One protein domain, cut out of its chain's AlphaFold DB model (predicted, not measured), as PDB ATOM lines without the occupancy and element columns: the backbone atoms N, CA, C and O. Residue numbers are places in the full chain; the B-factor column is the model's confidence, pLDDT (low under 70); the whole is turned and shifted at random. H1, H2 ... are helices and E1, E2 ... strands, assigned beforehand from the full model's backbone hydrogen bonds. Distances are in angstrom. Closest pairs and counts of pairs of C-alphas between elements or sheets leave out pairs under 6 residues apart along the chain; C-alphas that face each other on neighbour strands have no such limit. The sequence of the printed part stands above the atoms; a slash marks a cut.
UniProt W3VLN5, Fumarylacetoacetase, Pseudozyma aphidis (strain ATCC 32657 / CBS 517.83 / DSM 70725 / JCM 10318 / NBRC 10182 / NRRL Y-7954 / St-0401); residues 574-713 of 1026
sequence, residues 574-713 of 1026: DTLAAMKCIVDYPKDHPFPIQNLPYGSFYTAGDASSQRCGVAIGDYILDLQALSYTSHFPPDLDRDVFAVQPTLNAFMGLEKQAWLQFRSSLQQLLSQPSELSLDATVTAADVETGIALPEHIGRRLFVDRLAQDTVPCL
ATOM      1  N   ASP A 574     166.557 240.985 124.988       62.00
ATOM      2  CA  ASP A 574     165.253 241.522 124.595       62.00
ATOM      3  C   ASP A 574     164.327 241.704 125.811       62.00
ATOM      4  O   ASP A 574     163.664 242.736 125.945       62.00
ATOM      5  N   THR A 575     164.320 240.749 126.746       71.25
ATOM      6  CA  THR A 575     163.561 240.841 128.002       71.25
ATOM      7  C   THR A 575     164.114 241.936 128.913       71.25
ATOM      8  O   THR A 575     163.341 242.684 129.514       71.25
ATOM      9  N   LEU A 576     165.443 242.079 128.990       69.44
ATOM     10  CA  LEU A 576     166.092 243.170 129.724       69.44
ATOM     11  C   LEU A 576     165.773 244.536 129.106       69.44
ATOM     12  O   LEU A 576     165.442 245.465 129.842       69.44
ATOM     13  N   ALA A 577     165.818 244.665 127.778       70.06
ATOM     14  CA  ALA A 577     165.496 245.907 127.075       70.06
ATOM     15  C   ALA A 577     164.016 246.311 127.222       70.06
ATOM     16  O   ALA A 577     163.700 247.500 127.238       70.06
ATOM     17  N   ALA A 578     163.108 245.343 127.372       75.06
ATOM     18  CA  ALA A 578     161.677 245.593 127.533       75.06
ATOM     19  C   ALA A 578     161.255 246.020 128.957       75.06
ATOM     20  O   ALA A 578     160.106 246.442 129.140       75.06
ATOM     21  N   MET A 579     162.136 245.926 129.965       81.50
ATOM     22  CA  MET A 579     161.815 246.320 131.344       81.50
ATOM     23  C   MET A 579     161.527 247.820 131.455       81.50
ATOM     24  O   MET A 579     162.375 248.661 131.158       81.50
ATOM     25  N   LYS A 580     160.341 248.162 131.966       85.25
ATOM     26  CA  LYS A 580     159.957 249.542 132.297       85.25
ATOM     27  C   LYS A 580     160.071 249.765 133.795       85.25
ATOM     28  O   LYS A 580     159.502 248.987 134.551       85.25
ATOM     29  N   CYS A 581     160.759 250.820 134.221       93.00
ATOM     30  CA  CYS A 581     160.932 251.150 135.635       93.00
ATOM     31  C   CYS A 581     159.827 252.086 136.147       93.00
ATOM     32  O   CYS A 581     159.234 252.836 135.376       93.00
ATOM     33  N   ILE A 582     159.550 252.071 137.450       94.00
ATOM     34  CA  ILE A 582     158.723 253.095 138.115       94.00
ATOM     35  C   ILE A 582     159.372 254.479 138.165       94.00
ATOM     36  O   ILE A 582     158.678 255.469 138.376       94.00
ATOM     37  N   VAL A 583     160.695 254.539 138.019       93.38
ATOM     38  CA  VAL A 583     161.458 255.780 137.932       93.38
ATOM     39  C   VAL A 583     161.646 256.115 136.458       93.38
ATOM     40  O   VAL A 583     162.177 255.294 135.711       93.38
ATOM     41  N   ASP A 584     161.260 257.320 136.053       92.75
ATOM     42  CA  ASP A 584     161.526 257.815 134.705       92.75
ATOM     43  C   ASP A 584     162.976 258.308 134.591       92.75
ATOM     44  O   ASP A 584     163.458 259.083 135.418       92.75
ATOM     45  N   TYR A 585     163.676 257.873 133.546       94.38
ATOM     46  CA  TYR A 585     165.018 258.337 133.189       94.38
ATOM     47  C   TYR A 585     165.235 258.199 131.671       94.38
ATOM     48  O   TYR A 585     164.602 257.351 131.032       94.38
ATOM     49  N   PRO A 586     166.105 259.021 131.053       93.38
ATOM     50  CA  PRO A 586     166.404 258.897 129.629       93.38
ATOM     51  C   PRO A 586     167.212 257.621 129.329       93.38
ATOM     52  O   PRO A 586     167.896 257.084 130.198       93.38
ATOM     53  N   LYS A 587     167.159 257.137 128.079       89.75
ATOM     54  CA  LYS A 587     167.827 255.888 127.647       89.75
ATOM     55  C   LYS A 587     169.336 255.879 127.910       89.75
ATOM     56  O   LYS A 587     169.921 254.838 128.186       89.75
ATOM     57  N   ASP A 588     169.980 257.036 127.823       91.75
ATOM     58  CA  ASP A 588     171.424 257.192 127.991       91.75
ATOM     59  C   ASP A 588     171.855 257.473 129.441       91.75
ATOM     60  O   ASP A 588     173.056 257.673 129.688       91.75
ATOM     61  N   HIS A 589     170.901 257.480 130.383       95.25
ATOM     62  CA  HIS A 589     171.148 257.656 131.809       95.25
ATOM     63  C   HIS A 589     172.052 256.529 132.341       95.25
ATOM     64  O   HIS A 589     171.840 255.371 131.991       95.25
ATOM     65  N   PRO A 590     173.048 256.810 133.206       95.31
ATOM     66  CA  PRO A 590     174.012 255.800 133.657       95.31
ATOM     67  C   PRO A 590     173.426 254.743 134.600       95.31
ATOM     68  O   PRO A 590     174.001 253.664 134.723       95.31
ATOM     69  N   PHE A 591     172.318 255.038 135.286       97.31
ATOM     70  CA  PHE A 591     171.715 254.171 136.310       97.31
ATOM     71  C   PHE A 591     170.292 253.712 135.947       97.31
ATOM     72  O   PHE A 591     169.350 254.074 136.652       97.31
ATOM     73  N   PRO A 592     170.084 252.970 134.847       96.44
ATOM     74  CA  PRO A 592     168.782 252.389 134.552       96.44
ATOM     75  C   PRO A 592     168.523 251.151 135.437       96.44
ATOM     76  O   PRO A 592     169.410 250.693 136.165       96.44
ATOM     77  N   ILE A 593     167.328 250.558 135.350       96.00
ATOM     78  CA  ILE A 593     166.945 249.322 136.065       96.00
ATOM     79  C   ILE A 593     167.832 248.113 135.711       96.00
ATOM     80  O   ILE A 593     167.948 247.160 136.482       96.00
ATOM     81  N   GLN A 594     168.515 248.154 134.568       95.00
ATOM     82  CA  GLN A 594     169.513 247.168 134.164       95.00
ATOM     83  C   GLN A 594     170.863 247.376 134.868       95.00
ATOM     84  O   GLN A 594     171.678 246.463 134.871       95.00
ATOM     85  N   ASN A 595     171.123 248.524 135.504       96.75
ATOM     86  CA  ASN A 595     172.363 248.769 136.248       96.75
ATOM     87  C   ASN A 595     172.221 248.446 137.741       96.75
ATOM     88  O   ASN A 595     172.848 247.499 138.201       96.75
ATOM     89  N   LEU A 596     171.387 249.187 138.482       97.69
ATOM     90  CA  LEU A 596     171.187 249.046 139.939       97.69
ATOM     91  C   LEU A 596     172.497 248.929 140.756       97.69
ATOM     92  O   LEU A 596     172.706 247.915 141.433       97.69
ATOM     93  N   PRO A 597     173.397 249.930 140.708       98.38
ATOM     94  CA  PRO A 597     174.636 249.884 141.465       98.38
ATOM     95  C   PRO A 597     174.412 250.169 142.951       98.38
ATOM     96  O   PRO A 597     173.532 250.946 143.329       98.38
ATOM     97  N   TYR A 598     175.257 249.577 143.789       98.56
ATOM     98  CA  TYR A 598     175.183 249.671 145.245       98.56
ATOM     99  C   TYR A 598     176.147 250.733 145.775       98.56
ATOM    100  O   TYR A 598     177.302 250.791 145.364       98.56
ATOM    101  N   GLY A 599     175.707 251.540 146.732       97.69
ATOM    102  CA  GLY A 599     176.545 252.570 147.346       97.69
ATOM    103  C   GLY A 599     176.154 252.846 148.787       97.69
ATOM    104  O   GLY A 599     175.212 252.258 149.317       97.69
ATOM    105  N   SER A 600     176.894 253.751 149.421       96.69
ATOM    106  CA  SER A 600     176.532 254.317 150.721       96.69
ATOM    107  C   SER A 600     176.404 255.828 150.598       96.69
ATOM    108  O   SER A 600     177.138 256.450 149.832       96.69
ATOM    109  N   PHE A 601     175.476 256.418 151.339       96.00
ATOM    110  CA  PHE A 601     175.218 257.854 151.321       96.00
ATOM    111  C   PHE A 601     174.721 258.325 152.685       96.00
ATOM    112  O   PHE A 601     174.210 257.523 153.470       96.00
ATOM    113  N   TYR A 602     174.844 259.618 152.959       94.31
ATOM    114  CA  TYR A 602     174.134 260.284 154.050       94.31
ATOM    115  C   TYR A 602     173.308 261.454 153.509       94.31
ATOM    116  O   TYR A 602     173.511 261.904 152.382       94.31
ATOM    117  N   THR A 603     172.351 261.923 154.304       90.88
ATOM    118  CA  THR A 603     171.437 263.021 153.944       90.88
ATOM    119  C   THR A 603     171.484 264.132 154.988       90.88
ATOM    120  O   THR A 603     171.972 263.910 156.098       90.88
ATOM    121  N   ALA A 604     170.941 265.314 154.675       79.69
ATOM    122  CA  ALA A 604     170.779 266.429 155.615       79.69
ATOM    123  C   ALA A 604     172.081 266.935 156.275       79.69
ATOM    124  O   ALA A 604     172.042 267.542 157.345       79.69
ATOM    125  N   GLY A 605     173.246 266.677 155.665       75.94
ATOM    126  CA  GLY A 605     174.544 267.051 156.244       75.94
ATOM    127  C   GLY A 605     174.936 266.258 157.499       75.94
ATOM    128  O   GLY A 605     175.915 266.611 158.154       75.94
ATOM    129  N   ASP A 606     174.198 265.199 157.841       80.56
ATOM    130  CA  ASP A 606     174.425 264.388 159.035       80.56
ATOM    131  C   ASP A 606     175.091 263.058 158.670       80.56
ATOM    132  O   ASP A 606     174.429 262.111 158.238       80.56
ATOM    133  N   ALA A 607     176.405 262.964 158.889       76.50
ATOM    134  CA  ALA A 607     177.176 261.746 158.639       76.50
ATOM    135  C   ALA A 607     176.706 260.540 159.476       76.50
ATOM    136  O   ALA A 607     176.936 259.398 159.080       76.50
ATOM    137  N   SER A 608     176.013 260.754 160.605       80.19
ATOM    138  CA  SER A 608     175.431 259.657 161.391       80.19
ATOM    139  C   SER A 608     174.248 258.983 160.685       80.19
ATOM    140  O   SER A 608     173.931 257.834 160.989       80.19
ATOM    141  N   SER A 609     173.659 259.645 159.679       88.06
ATOM    142  CA  SER A 609     172.605 259.089 158.824       88.06
ATOM    143  C   SER A 609     173.128 258.184 157.698       88.06
ATOM    144  O   SER A 609     172.341 257.752 156.850       88.06
ATOM    145  N   GLN A 610     174.438 257.900 157.659       93.62
ATOM    146  CA  GLN A 610     175.039 257.064 156.623       93.62
ATOM    147  C   GLN A 610     174.358 255.693 156.529       93.62
ATOM    148  O   GLN A 610     174.122 255.021 157.533       93.62
ATOM    149  N   ARG A 611     174.078 255.260 155.299       95.31
ATOM    150  CA  ARG A 611     173.351 254.023 155.002       95.31
ATOM    151  C   ARG A 611     173.571 253.543 153.576       95.31
ATOM    152  O   ARG A 611     174.008 254.310 152.721       95.31
ATOM    153  N   CYS A 612     173.226 252.283 153.328       97.81
ATOM    154  CA  CYS A 612     173.325 251.675 152.006       97.81
ATOM    155  C   CYS A 612     172.145 252.072 151.105       97.81
ATOM    156  O   CYS A 612     171.010 252.211 151.566       97.81
ATOM    157  N   GLY A 613     172.404 252.198 149.807       97.81
ATOM    158  CA  GLY A 613     171.404 252.527 148.797       97.81
ATOM    159  C   GLY A 613     171.691 251.879 147.446       97.81
ATOM    160  O   GLY A 613     172.793 251.374 147.211       97.81
ATOM    161  N   VAL A 614     170.704 251.929 146.552       98.50
ATOM    162  CA  VAL A 614     170.840 251.569 145.131       98.50
ATOM    163  C   VAL A 614     170.502 252.773 144.270       98.50
ATOM    164  O   VAL A 614     169.423 253.341 144.428       98.50
ATOM    165  N   ALA A 615     171.390 253.166 143.355       98.25
ATOM    166  CA  ALA A 615     171.076 254.247 142.422       98.25
ATOM    167  C   ALA A 615     170.104 253.764 141.332       98.25
ATOM    168  O   ALA A 615     170.301 252.705 140.733       98.25
ATOM    169  N   ILE A 616     169.069 254.553 141.059       97.62
ATOM    170  CA  ILE A 616     168.083 254.295 140.009       97.62
ATOM    171  C   ILE A 616     167.571 255.633 139.466       97.62
ATOM    172  O   ILE A 616     166.931 256.406 140.178       97.62
ATOM    173  N   GLY A 617     167.905 255.951 138.215       96.56
ATOM    174  CA  GLY A 617     167.704 257.294 137.670       96.56
ATOM    175  C   GLY A 617     168.389 258.367 138.531       96.56
ATOM    176  O   GLY A 617     169.526 258.212 139.002       96.56
ATOM    177  N   ASP A 618     167.658 259.442 138.799       96.19
ATOM    178  CA  ASP A 618     168.075 260.512 139.710       96.19
ATOM    179  C   ASP A 618     167.714 260.242 141.176       96.19
ATOM    180  O   ASP A 618     167.831 261.125 142.019       96.19
ATOM    181  N   TYR A 619     167.340 259.005 141.512       97.88
ATOM    182  CA  TYR A 619     167.007 258.597 142.871       97.88
ATOM    183  C   TYR A 619     168.004 257.588 143.440       97.88
ATOM    184  O   TYR A 619     168.761 256.916 142.732       97.88
ATOM    185  N   ILE A 620     167.969 257.471 144.762       98.31
ATOM    186  CA  ILE A 620     168.543 256.382 145.537       98.31
ATOM    187  C   ILE A 620     167.388 255.645 146.210       98.31
ATOM    188  O   ILE A 620     166.620 256.250 146.959       98.31
ATOM    189  N   LEU A 621     167.287 254.338 145.980       98.06
ATOM    190  CA  LEU A 621     166.473 253.452 146.804       98.06
ATOM    191  C   LEU A 621     167.229 253.179 148.113       98.06
ATOM    192  O   LEU A 621     168.266 252.513 148.103       98.06
ATOM    193  N   ASP A 622     166.736 253.720 149.227       97.44
ATOM    194  CA  ASP A 622     167.292 253.553 150.574       97.44
ATOM    195  C   ASP A 622     167.087 252.103 151.039       97.44
ATOM    196  O   ASP A 622     165.976 251.692 151.380       97.44
ATOM    197  N   LEU A 623     168.167 251.314 151.052       97.12
ATOM    198  CA  LEU A 623     168.097 249.892 151.392       97.12
ATOM    199  C   LEU A 623     167.826 249.659 152.877       97.12
ATOM    200  O   LEU A 623     167.251 248.632 153.230       97.12
ATOM    201  N   GLN A 624     168.203 250.604 153.742       94.88
ATOM    202  CA  GLN A 624     167.862 250.532 155.156       94.88
ATOM    203  C   GLN A 624     166.357 250.761 155.335       94.88
ATOM    204  O   GLN A 624     165.699 249.970 156.004       94.88
ATOM    205  N   ALA A 625     165.789 251.782 154.687       95.06
ATOM    206  CA  ALA A 625     164.344 252.013 154.713       95.06
ATOM    207  C   ALA A 625     163.570 250.836 154.100       95.06
ATOM    208  O   ALA A 625     162.610 250.362 154.703       95.06
ATOM    209  N   LEU A 626     164.021 250.310 152.955       95.62
ATOM    210  CA  LEU A 626     163.424 249.129 152.329       95.62
ATOM    211  C   LEU A 626     163.489 247.907 153.253       95.62
ATOM    212  O   LEU A 626     162.513 247.173 153.343       95.62
ATOM    213  N   SER A 627     164.591 247.708 153.987       94.88
ATOM    214  CA  SER A 627     164.727 246.606 154.956       94.88
ATOM    215  C   SER A 627     163.725 246.657 156.109       94.88
ATOM    216  O   SER A 627     163.554 245.656 156.802       94.88
ATOM    217  N   TYR A 628     163.012 247.772 156.271       93.00
ATOM    218  CA  TYR A 628     161.930 247.945 157.235       93.00
ATOM    219  C   TYR A 628     160.533 247.837 156.621       93.00
ATOM    220  O   TYR A 628     159.566 248.147 157.303       93.00
ATOM    221  N   THR A 629     160.383 247.385 155.373       92.44
ATOM    222  CA  THR A 629     159.057 247.192 154.763       92.44
ATOM    223  C   THR A 629     158.777 245.737 154.411       92.44
ATOM    224  O   THR A 629     159.684 244.906 154.274       92.44
ATOM    225  N   SER A 630     157.499 245.407 154.238       89.62
ATOM    226  CA  SER A 630     157.071 244.097 153.726       89.62
ATOM    227  C   SER A 630     157.621 243.770 152.326       89.62
ATOM    228  O   SER A 630     157.733 242.595 151.986       89.62
ATOM    229  N   HIS A 631     158.044 244.781 151.558       90.75
ATOM    230  CA  HIS A 631     158.616 244.626 150.217       90.75
ATOM    231  C   HIS A 631     160.080 244.154 150.205       90.75
ATOM    232  O   HIS A 631     160.613 243.844 149.138       90.75
ATOM    233  N   PHE A 632     160.764 244.109 151.355       92.88
ATOM    234  CA  PHE A 632     162.121 243.563 151.406       92.88
ATOM    235  C   PHE A 632     162.124 242.054 151.108       92.88
ATOM    236  O   PHE A 632     161.291 241.336 151.673       92.88
ATOM    237  N   PRO A 633     163.076 241.543 150.306       87.69
ATOM    238  CA  PRO A 633     163.134 240.123 149.967       87.69
ATOM    239  C   PRO A 633     163.202 239.229 151.220       87.69
ATOM    240  O   PRO A 633     164.104 239.410 152.039       87.69
ATOM    241  N   PRO A 634     162.282 238.259 151.390       78.00
ATOM    242  CA  PRO A 634     162.158 237.493 152.634       78.00
ATOM    243  C   PRO A 634     163.324 236.528 152.885       78.00
ATOM    244  O   PRO A 634     163.588 236.180 154.033       78.00
ATOM    245  N   ASP A 635     164.022 236.106 151.826       80.69
ATOM    246  CA  ASP A 635     165.143 235.162 151.901       80.69
ATOM    247  C   ASP A 635     166.485 235.838 152.233       80.69
ATOM    248  O   ASP A 635     167.487 235.155 152.462       80.69
ATOM    249  N   LEU A 636     166.522 237.174 152.269       85.81
ATOM    250  CA  LEU A 636     167.702 237.944 152.637       85.81
ATOM    251  C   LEU A 636     167.579 238.433 154.083       85.81
ATOM    252  O   LEU A 636     166.554 238.976 154.490       85.81
ATOM    253  N   ASP A 637     168.646 238.273 154.862       87.94
ATOM    254  CA  ASP A 637     168.705 238.807 156.222       87.94
ATOM    255  C   ASP A 637     168.634 240.345 156.190       87.94
ATOM    256  O   ASP A 637     169.508 240.995 155.617       87.94
ATOM    257  N   ARG A 638     167.598 240.933 156.802       89.12
ATOM    258  CA  ARG A 638     167.375 242.392 156.847       89.12
ATOM    259  C   ARG A 638     168.534 243.128 157.523       89.12
ATOM    260  O   ARG A 638     168.841 244.260 157.141       89.12
ATOM    261  N   ASP A 639     169.237 242.475 158.453       86.69
ATOM    262  CA  ASP A 639     170.341 243.077 159.209       86.69
ATOM    263  C   ASP A 639     171.513 243.511 158.318       86.69
ATOM    264  O   ASP A 639     172.281 244.400 158.706       86.69
ATOM    265  N   VAL A 640     171.637 242.947 157.107       90.06
ATOM    266  CA  VAL A 640     172.697 243.329 156.157       90.06
ATOM    267  C   VAL A 640     172.605 244.794 155.722       90.06
ATOM    268  O   VAL A 640     173.638 245.368 155.381       90.06
ATOM    269  N   PHE A 641     171.415 245.406 155.785       93.56
ATOM    270  CA  PHE A 641     171.198 246.831 155.503       93.56
ATOM    271  C   PHE A 641     170.587 247.606 156.680       93.56
ATOM    272  O   PHE A 641     170.791 248.816 156.766       93.56
ATOM    273  N   ALA A 642     169.886 246.941 157.606       82.25
ATOM    274  CA  ALA A 642     169.294 247.594 158.774       82.25
ATOM    275  C   ALA A 642     170.359 248.099 159.767       82.25
ATOM    276  O   ALA A 642     170.240 249.202 160.303       82.25
ATOM    277  N   VAL A 643     171.422 247.310 159.982       74.69
ATOM    278  CA  VAL A 643     172.384 247.515 161.082       74.69
ATOM    279  C   VAL A 643     173.664 248.225 160.639       74.69
ATOM    280  O   VAL A 643     174.227 249.009 161.406       74.69
ATOM    281  N   GLN A 644     174.172 247.930 159.437       75.19
ATOM    282  CA  GLN A 644     175.472 248.433 158.982       75.19
ATOM    283  C   GLN A 644     175.337 249.557 157.945       75.19
ATOM    284  O   GLN A 644     174.631 249.394 156.951       75.19
ATOM    285  N   PRO A 645     176.090 250.663 158.091       87.38
ATOM    286  CA  PRO A 645     176.070 251.777 157.143       87.38
ATOM    287  C   PRO A 645     176.958 251.542 155.902       87.38
ATOM    288  O   PRO A 645     177.308 252.492 155.206       87.38
ATOM    289  N   THR A 646     177.388 250.297 155.661       93.50
ATOM    290  CA  THR A 646     178.375 249.911 154.636       93.50
ATOM    291  C   THR A 646     178.053 248.548 154.034       93.50
ATOM    292  O   THR A 646     177.593 247.655 154.746       93.50
ATOM    293  N   LEU A 647     178.419 248.328 152.767       97.31
ATOM    294  CA  LEU A 647     178.060 247.114 152.020       97.31
ATOM    295  C   LEU A 647     178.799 245.828 152.432       97.31
ATOM    296  O   LEU A 647     178.461 244.767 151.916       97.31
ATOM    297  N   ASN A 648     179.780 245.861 153.348       97.12
ATOM    298  CA  ASN A 648     180.615 244.690 153.672       97.12
ATOM    299  C   ASN A 648     179.812 243.442 154.076       97.12
ATOM    300  O   ASN A 648     180.191 242.332 153.707       97.12
ATOM    301  N   ALA A 649     178.721 243.604 154.834       94.69
ATOM    302  CA  ALA A 649     177.870 242.484 155.238       94.69
ATOM    303  C   ALA A 649     177.184 241.829 154.029       94.69
ATOM    304  O   ALA A 649     177.235 240.609 153.886       94.69
ATOM    305  N   PHE A 650     176.619 242.642 153.133       97.25
ATOM    306  CA  PHE A 650     175.987 242.179 151.898       97.25
ATOM    307  C   PHE A 650     177.007 241.573 150.918       97.25
ATOM    308  O   PHE A 650     176.802 240.476 150.401       97.25
ATOM    309  N   MET A 651     178.165 242.218 150.747       97.88
ATOM    310  CA  MET A 651     179.301 241.682 149.987       97.88
ATOM    311  C   MET A 651     179.810 240.355 150.553       97.88
ATOM    312  O   MET A 651     180.365 239.557 149.814       97.88
ATOM    313  N   GLY A 652     179.658 240.101 151.854       97.06
ATOM    314  CA  GLY A 652     180.102 238.860 152.489       97.06
ATOM    315  C   GLY A 652     179.225 237.642 152.202       97.06
ATOM    316  O   GLY A 652     179.626 236.524 152.536       97.06
ATOM    317  N   LEU A 653     178.050 237.843 151.601       96.00
ATOM    318  CA  LEU A 653     177.164 236.769 151.159       96.00
ATOM    319  C   LEU A 653     177.703 236.085 149.898       96.00
ATOM    320  O   LEU A 653     178.608 236.586 149.243       96.00
ATOM    321  N   GLU A 654     177.160 234.918 149.565       93.50
ATOM    322  CA  GLU A 654     177.503 234.211 148.328       93.50
ATOM    323  C   GLU A 654     176.847 234.875 147.108       93.50
ATOM    324  O   GLU A 654     175.807 235.528 147.224       93.50
ATOM    325  N   LYS A 655     177.430 234.667 145.920       94.31
ATOM    326  CA  LYS A 655     176.972 235.233 144.639       94.31
ATOM    327  C   LYS A 655     175.471 235.066 144.395       94.31
ATOM    328  O   LYS A 655     174.813 235.977 143.900       94.31
ATOM    329  N   GLN A 656     174.921 233.913 144.773       93.06
ATOM    330  CA  GLN A 656     173.506 233.589 144.625       93.06
ATOM    331  C   GLN A 656     172.612 234.585 145.372       93.06
ATOM    332  O   GLN A 656     171.586 234.985 144.832       93.06
ATOM    333  N   ALA A 657     173.020 235.043 146.559       94.19
ATOM    334  CA  ALA A 657     172.264 236.033 147.321       94.19
ATOM    335  C   ALA A 657     172.263 237.402 146.625       94.19
ATOM    336  O   ALA A 657     171.245 238.091 146.629       94.19
ATOM    337  N   TRP A 658     173.370 237.794 145.982       96.00
ATOM    338  CA  TRP A 658     173.429 239.045 145.216       96.00
ATOM    339  C   TRP A 658     172.515 238.998 143.996       96.00
ATOM    340  O   TRP A 658     171.782 239.952 143.745       96.00
ATOM    341  N   LEU A 659     172.533 237.879 143.268       94.19
ATOM    342  CA  LEU A 659     171.676 237.651 142.104       94.19
ATOM    343  C   LEU A 659     170.195 237.650 142.486       94.19
ATOM    344  O   LEU A 659     169.396 238.329 141.844       94.19
ATOM    345  N   GLN A 660     169.839 236.938 143.558       92.81
ATOM    346  CA  GLN A 660     168.476 236.915 144.089       92.81
ATOM    347  C   GLN A 660     168.025 238.315 144.497       92.81
ATOM    348  O   GLN A 660     166.982 238.773 144.041       92.81
ATOM    349  N   PHE A 661     168.838 239.027 145.283       95.62
ATOM    350  CA  PHE A 661     168.508 240.378 145.725       95.62
ATOM    351  C   PHE A 661     168.319 241.336 144.548       95.62
ATOM    352  O   PHE A 661     167.322 242.050 144.480       95.62
ATOM    353  N   ARG A 662     169.243 241.318 143.584       95.25
ATOM    354  CA  ARG A 662     169.152 242.108 142.353       95.25
ATOM    355  C   ARG A 662     167.877 241.796 141.571       95.25
ATOM    356  O   ARG A 662     167.194 242.727 141.161       95.25
ATOM    357  N   SER A 663     167.546 240.518 141.392       91.88
ATOM    358  CA  SER A 663     166.331 240.099 140.687       91.88
ATOM    359  C   SER A 663     165.069 240.582 141.406       91.88
ATOM    360  O   SER A 663     164.177 241.139 140.767       91.88
ATOM    361  N   SER A 664     165.020 240.470 142.738       93.19
ATOM    362  CA  SER A 664     163.912 241.007 143.529       93.19
ATOM    363  C   SER A 664     163.785 242.523 143.387       93.19
ATOM    364  O   SER A 664     162.674 243.020 143.242       93.19
ATOM    365  N   LEU A 665     164.897 243.266 143.369       94.62
ATOM    366  CA  LEU A 665     164.862 244.711 143.123       94.62
ATOM    367  C   LEU A 665     164.367 245.046 141.713       94.62
ATOM    368  O   LEU A 665     163.569 245.963 141.560       94.62
ATOM    369  N   GLN A 666     164.800 244.306 140.690       94.00
ATOM    370  CA  GLN A 666     164.312 244.494 139.321       94.00
ATOM    371  C   GLN A 666     162.805 244.248 139.232       94.00
ATOM    372  O   GLN A 666     162.099 245.052 138.634       94.00
ATOM    373  N   GLN A 667     162.297 243.186 139.861       91.69
ATOM    374  CA  GLN A 667     160.857 242.919 139.933       91.69
ATOM    375  C   GLN A 667     160.116 244.040 140.664       91.69
ATOM    376  O   GLN A 667     159.139 244.568 140.144       91.69
ATOM    377  N   LEU A 668     160.619 244.445 141.831       93.19
ATOM    378  CA  LEU A 668     160.007 245.476 142.661       93.19
ATOM    379  C   LEU A 668     159.967 246.842 141.963       93.19
ATOM    380  O   LEU A 668     159.011 247.587 142.131       93.19
ATOM    381  N   LEU A 669     160.985 247.176 141.168       94.94
ATOM    382  CA  LEU A 669     161.094 248.449 140.452       94.94
ATOM    383  C   LEU A 669     160.459 248.425 139.051       94.94
ATOM    384  O   LEU A 669     160.384 249.481 138.420       94.94
ATOM    385  N   SER A 670     160.033 247.261 138.549       94.00
ATOM    386  CA  SER A 670     159.420 247.116 137.222       94.00
ATOM    387  C   SER A 670     157.936 247.481 137.226       94.00
ATOM    388  O   SER A 670     157.239 247.273 138.210       94.00
ATOM    389  N   GLN A 671     157.423 247.996 136.108       88.62
ATOM    390  CA  GLN A 671     156.001 248.289 135.937       88.62
ATOM    391  C   GLN A 671     155.210 247.048 135.470       88.62
ATOM    392  O   GLN A 671     155.643 246.380 134.528       88.62
ATOM    393  N   PRO A 672     154.006 246.794 136.028       87.88
ATOM    394  CA  PRO A 672     153.412 247.483 137.180       87.88
ATOM    395  C   PRO A 672     154.129 247.109 138.488       87.88
ATOM    396  O   PRO A 672     154.441 245.943 138.704       87.88
ATOM    397  N   SER A 673     154.350 248.095 139.358       88.25
ATOM    398  CA  SER A 673     155.048 247.921 140.637       88.25
ATOM    399  C   SER A 673     154.097 248.081 141.815       88.25
ATOM    400  O   SER A 673     153.121 248.829 141.743       88.25
ATOM    401  N   GLU A 674     154.425 247.407 142.914       86.25
ATOM    402  CA  GLU A 674     153.787 247.607 144.216       86.25
ATOM    403  C   GLU A 674     154.305 248.853 144.955       86.25
ATOM    404  O   GLU A 674     153.675 249.297 145.913       86.25
ATOM    405  N   LEU A 675     155.431 249.431 144.519       91.31
ATOM    406  CA  LEU A 675     155.979 250.671 145.061       91.31
ATOM    407  C   LEU A 675     155.547 251.887 144.242       91.31
ATOM    408  O   LEU A 675     155.471 251.862 143.013       91.31
ATOM    409  N   SER A 676     155.381 253.003 144.944       92.12
ATOM    410  CA  SER A 676     155.312 254.343 144.372       92.12
ATOM    411  C   SER A 676     156.545 255.166 144.770       92.12
ATOM    412  O   SER A 676     157.245 254.844 145.731       92.12
ATOM    413  N   LEU A 677     156.826 256.254 144.047       92.06
ATOM    414  CA  LEU A 677     157.954 257.150 144.361       92.06
ATOM    415  C   LEU A 677     157.810 257.853 145.721       92.06
ATOM    416  O   LEU A 677     158.803 258.246 146.329       92.06
ATOM    417  N   ASP A 678     156.582 258.008 146.211       91.62
ATOM    418  CA  ASP A 678     156.256 258.545 147.532       91.62
ATOM    419  C   ASP A 678     156.157 257.462 148.621       91.62
ATOM    420  O   ASP A 678     155.765 257.768 149.749       91.62
ATOM    421  N   ALA A 679     156.546 256.214 148.320       93.25
ATOM    422  CA  ALA A 679     156.547 255.126 149.286       93.25
ATOM    423  C   ALA A 679     157.392 255.469 150.522       93.25
ATOM    424  O   ALA A 679     158.527 255.958 150.442       93.25
ATOM    425  N   THR A 680     156.823 255.171 151.687       95.94
ATOM    426  CA  THR A 680     157.446 255.366 152.996       95.94
ATOM    427  C   THR A 680     157.300 254.109 153.838       95.94
ATOM    428  O   THR A 680     156.424 253.287 153.577       95.94
ATOM    429  N   VAL A 681     158.132 253.967 154.866       92.56
ATOM    430  CA  VAL A 681     157.891 252.985 155.931       92.56
ATOM    431  C   VAL A 681     156.579 253.346 156.633       92.56
ATOM    432  O   VAL A 681     156.393 254.484 157.076       92.56
ATOM    433  N   THR A 682     155.652 252.400 156.716       91.50
ATOM    434  CA  THR A 682     154.276 252.640 157.162       91.50
ATOM    435  C   THR A 682     154.050 252.223 158.616       91.50
ATOM    436  O   THR A 682     154.848 251.509 159.219       91.50
ATOM    437  N   ALA A 683     152.913 252.627 159.194       86.38
ATOM    438  CA  ALA A 683     152.493 252.125 160.505       86.38
ATOM    439  C   ALA A 683     152.237 250.604 160.494       86.38
ATOM    440  O   ALA A 683     152.531 249.933 161.478       86.38
ATOM    441  N   ALA A 684     151.768 250.048 159.370       82.06
ATOM    442  CA  ALA A 684     151.550 248.610 159.222       82.06
ATOM    443  C   ALA A 684     152.870 247.815 159.297       82.06
ATOM    444  O   ALA A 684     152.912 246.726 159.872       82.06
ATOM    445  N   ASP A 685     153.973 248.374 158.790       85.88
ATOM    446  CA  ASP A 685     155.301 247.757 158.914       85.88
ATOM    447  C   ASP A 685     155.762 247.677 160.385       85.88
ATOM    448  O   ASP A 685     156.439 246.730 160.787       85.88
ATOM    449  N   VAL A 686     155.343 248.626 161.230       75.75
ATOM    450  CA  VAL A 686     155.598 248.597 162.681       75.75
ATOM    451  C   VAL A 686     154.668 247.619 163.397       75.75
ATOM    452  O   VAL A 686     155.117 246.850 164.244       75.75
ATOM    453  N   GLU A 687     153.382 247.596 163.040       66.06
ATOM    454  CA  GLU A 687     152.400 246.656 163.603       66.06
ATOM    455  C   GLU A 687     152.779 245.191 163.347       66.06
ATOM    456  O   GLU A 687     152.550 244.326 164.194       66.06
ATOM    457  N   THR A 688     153.407 244.913 162.203       73.44
ATOM    458  CA  THR A 688     153.936 243.586 161.854       73.44
ATOM    459  C   THR A 688     155.296 243.272 162.489       73.44
ATOM    460  O   THR A 688     155.785 242.149 162.356       73.44
ATOM    461  N   GLY A 689     155.898 244.220 163.218       76.88
ATOM    462  CA  GLY A 689     157.189 244.062 163.892       76.88
ATOM    463  C   GLY A 689     158.404 244.110 162.961       76.88
ATOM    464  O   GLY A 689     159.485 243.687 163.365       76.88
ATOM    465  N   ILE A 690     158.234 244.592 161.724       78.88
ATOM    466  CA  ILE A 690     159.299 244.709 160.717       78.88
ATOM    467  C   ILE A 690     160.088 246.014 160.906       78.88
ATOM    468  O   ILE A 690     161.301 246.042 160.703       78.88
ATOM    469  N   ALA A 691     159.403 247.083 161.314       78.25
ATOM    470  CA  ALA A 691     159.970 248.408 161.529       78.25
ATOM    471  C   ALA A 691     159.851 248.858 162.992       78.25
ATOM    472  O   ALA A 691     158.943 248.451 163.718       78.25
ATOM    473  N   LEU A 692     160.736 249.766 163.406       78.00
ATOM    474  CA  LEU A 692     160.597 250.502 164.662       78.00
ATOM    475  C   LEU A 692     159.755 251.781 164.449       78.00
ATOM    476  O   LEU A 692     159.799 252.355 163.355       78.00
ATOM    477  N   PRO A 693     158.995 252.258 165.458       79.62
ATOM    478  CA  PRO A 693     158.127 253.436 165.335       79.62
ATOM    479  C   PRO A 693     158.814 254.695 164.789       79.62
ATOM    480  O   PRO A 693     158.202 255.457 164.043       79.62
ATOM    481  N   GLU A 694     160.086 254.912 165.120       83.62
ATOM    482  CA  GLU A 694     160.889 256.050 164.661       83.62
ATOM    483  C   GLU A 694     161.196 256.040 163.157       83.62
ATOM    484  O   GLU A 694     161.654 257.047 162.618       83.62
ATOM    485  N   HIS A 695     160.974 254.918 162.470       85.31
ATOM    486  CA  HIS A 695     161.197 254.806 161.031       85.31
ATOM    487  C   HIS A 695     159.953 255.143 160.207       85.31
ATOM    488  O   HIS A 695     160.091 255.364 159.005       85.31
ATOM    489  N   ILE A 696     158.767 255.241 160.823       89.50
ATOM    490  CA  ILE A 696     157.525 255.593 160.121       89.50
ATOM    491  C   ILE A 696     157.688 256.929 159.384       89.50
ATOM    492  O   ILE A 696     158.175 257.916 159.933       89.50
ATOM    493  N   GLY A 697     157.242 256.969 158.129       91.38
ATOM    494  CA  GLY A 697     157.299 258.152 157.272       91.38
ATOM    495  C   GLY A 697     158.646 258.357 156.578       91.38
ATOM    496  O   GLY A 697     158.776 259.266 155.756       91.38
ATOM    497  N   ARG A 698     159.645 257.507 156.843       91.62
ATOM    498  CA  ARG A 698     160.913 257.534 156.112       91.62
ATOM    499  C   ARG A 698     160.694 257.122 154.662       91.62
ATOM    500  O   ARG A 698     160.171 256.041 154.404       91.62
ATOM    501  N   ARG A 699     161.112 257.975 153.727       94.50
ATOM    502  CA  ARG A 699     160.996 257.720 152.285       94.50
ATOM    503  C   ARG A 699     161.935 256.608 151.839       94.50
ATOM    504  O   ARG A 699     163.088 256.570 152.260       94.50
ATOM    505  N   LEU A 700     161.432 255.746 150.957       96.44
ATOM    506  CA  LEU A 700     162.232 254.715 150.297       96.44
ATOM    507  C   LEU A 700     163.065 255.309 149.157       96.44
ATOM    508  O   LEU A 700     164.185 254.864 148.937       96.44
ATOM    509  N   PHE A 701     162.551 256.331 148.467       97.50
ATOM    510  CA  PHE A 701     163.262 257.034 147.402       97.50
ATOM    511  C   PHE A 701     163.790 258.379 147.903       97.50
ATOM    512  O   PHE A 701     163.039 259.222 148.403       97.50
ATOM    513  N   VAL A 702     165.097 258.574 147.755       96.56
ATOM    514  CA  VAL A 702     165.812 259.813 148.078       96.56
ATOM    515  C   VAL A 702     166.314 260.431 146.779       96.56
ATOM    516  O   VAL A 702     166.813 259.711 145.920       96.56
ATOM    517  N   ASP A 703     166.194 261.747 146.627       95.50
ATOM    518  CA  ASP A 703     166.773 262.460 145.486       95.50
ATOM    519  C   ASP A 703     168.310 262.397 145.559       95.50
ATOM    520  O   ASP A 703     168.929 262.858 146.525       95.50
ATOM    521  N   ARG A 704     168.924 261.779 144.545       95.06
ATOM    522  CA  ARG A 704     170.374 261.576 144.437       95.06
ATOM    523  C   ARG A 704     171.111 262.871 144.107       95.06
ATOM    524  O   ARG A 704     172.301 262.966 144.398       95.06
ATOM    525  N   LEU A 705     170.441 263.815 143.450       92.50
ATOM    526  CA  LEU A 705     171.014 265.080 142.985       92.50
ATOM    527  C   LEU A 705     170.801 266.222 143.985       92.50
ATOM    528  O   LEU A 705     171.332 267.317 143.788       92.50
ATOM    529  N   ALA A 706     170.049 265.977 145.060       93.31
ATOM    530  CA  ALA A 706     169.882 266.930 146.143       93.31
ATOM    531  C   ALA A 706     171.233 267.285 146.785       93.31
ATOM    532  O   ALA A 706     172.073 266.424 147.041       93.31
ATOM    533  N   GLN A 707     171.431 268.574 147.075       86.62
ATOM    534  CA  GLN A 707     172.697 269.105 147.594       86.62
ATOM    535  C   GLN A 707     173.108 268.491 148.943       86.62
ATOM    536  O   GLN A 707     174.292 268.454 149.273       86.62
ATOM    537  N   ASP A 708     172.141 268.039 149.737       89.69
ATOM    538  CA  ASP A 708     172.357 267.438 151.049       89.69
ATOM    539  C   ASP A 708     172.473 265.906 151.015       89.69
ATOM    540  O   ASP A 708     172.744 265.313 152.060       89.69
ATOM    541  N   THR A 709     172.316 265.276 149.845       93.69
ATOM    542  CA  THR A 709     172.595 263.853 149.617       93.69
ATOM    543  C   THR A 709     174.059 263.685 149.229       93.69
ATOM    544  O   THR A 709     174.469 264.019 148.119       93.69
ATOM    545  N   VAL A 710     174.867 263.141 150.137       93.19
ATOM    546  CA  VAL A 710     176.315 263.015 149.930       93.19
ATOM    547  C   VAL A 710     176.709 261.543 149.803       93.19
ATOM    548  O   VAL A 710     176.474 260.770 150.738       93.19
ATOM    549  N   PRO A 711     177.313 261.126 148.675       92.25
ATOM    550  CA  PRO A 711     177.845 259.779 148.528       92.25
ATOM    551  C   PRO A 711     179.091 259.569 149.400       92.25
ATOM    552  O   PRO A 711     179.945 260.446 149.529       92.25
ATOM    553  N   CYS A 712     179.218 258.372 149.959       93.56
ATOM    554  CA  CYS A 712     180.332 257.950 150.805       93.56
ATOM    555  C   CYS A 712     181.193 256.892 150.108       93.56
ATOM    556  O   CYS A 712     180.861 256.399 149.028       93.56
ATOM    557  N   LEU A 713     182.264 256.455 150.781       96.50
ATOM    558  CA  LEU A 713     182.864 255.165 150.448       96.50
ATOM    559  C   LEU A 713     181.808 254.054 150.601       96.50
ATOM    560  O   LEU A 713     181.137 253.989 151.636       96.50
TER     561      LEU A 713
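This is residues 574 to 713 of the 1026 residues of the protein "Fumarylacetoacetase" of Pseudozyma aphidis (strain ATCC 32657 / CBS 517.83 / DSM 70725 / JCM 10318 / NBRC 10182 / NRRL Y-7954 / St-0401) (UniProt W3VLN5). There is little regular structure: long loops surround a small twisted antiparallel sheet, E1 E2 E3 E4, with the longest helix, H5, to one side. The printed part has 140 residues, under half in named elements, ordered H1 E1 E2 E3 H2 H3 H4 H5 H6 E4, of mixed class. It is compact, radius of gyration of the C-alphas 14.5 A, spanning 42 by 34 by 30 A.

Find C-alpha 598 at (175.183, 249.671, 145.245), where E1, 598 to 602, begins; E2 is 611 to 616, E3 619 to 622, E4 701 to 703. H5, 655 to 669, runs 21.1 A to C-alpha 669 at (161.094, 248.449, 140.452). H1 is 574 to 577, H2 623 to 626, H3 639 to 642, H4 648 to 651, H6 683 to 687.

Hairpins E1-E2 and E2-E3 make a meander, antiparallel neighbours in turn; look for N 599 and O 613, 3.0 A, and N 614 and O 621, 2.9 A. H2 is on the sheet and touches H3, closest C-alphas 624 and 642, 4.9 A. H5 and H6 have every O i to N i+4 pair within hydrogen-bond range.

The farthest C-alphas, 574 and 693, are 43.0 A apart. The printed part has no cut; H1 to E1 is among the long links. Residues 574, 576 and 687 have pLDDT under 70.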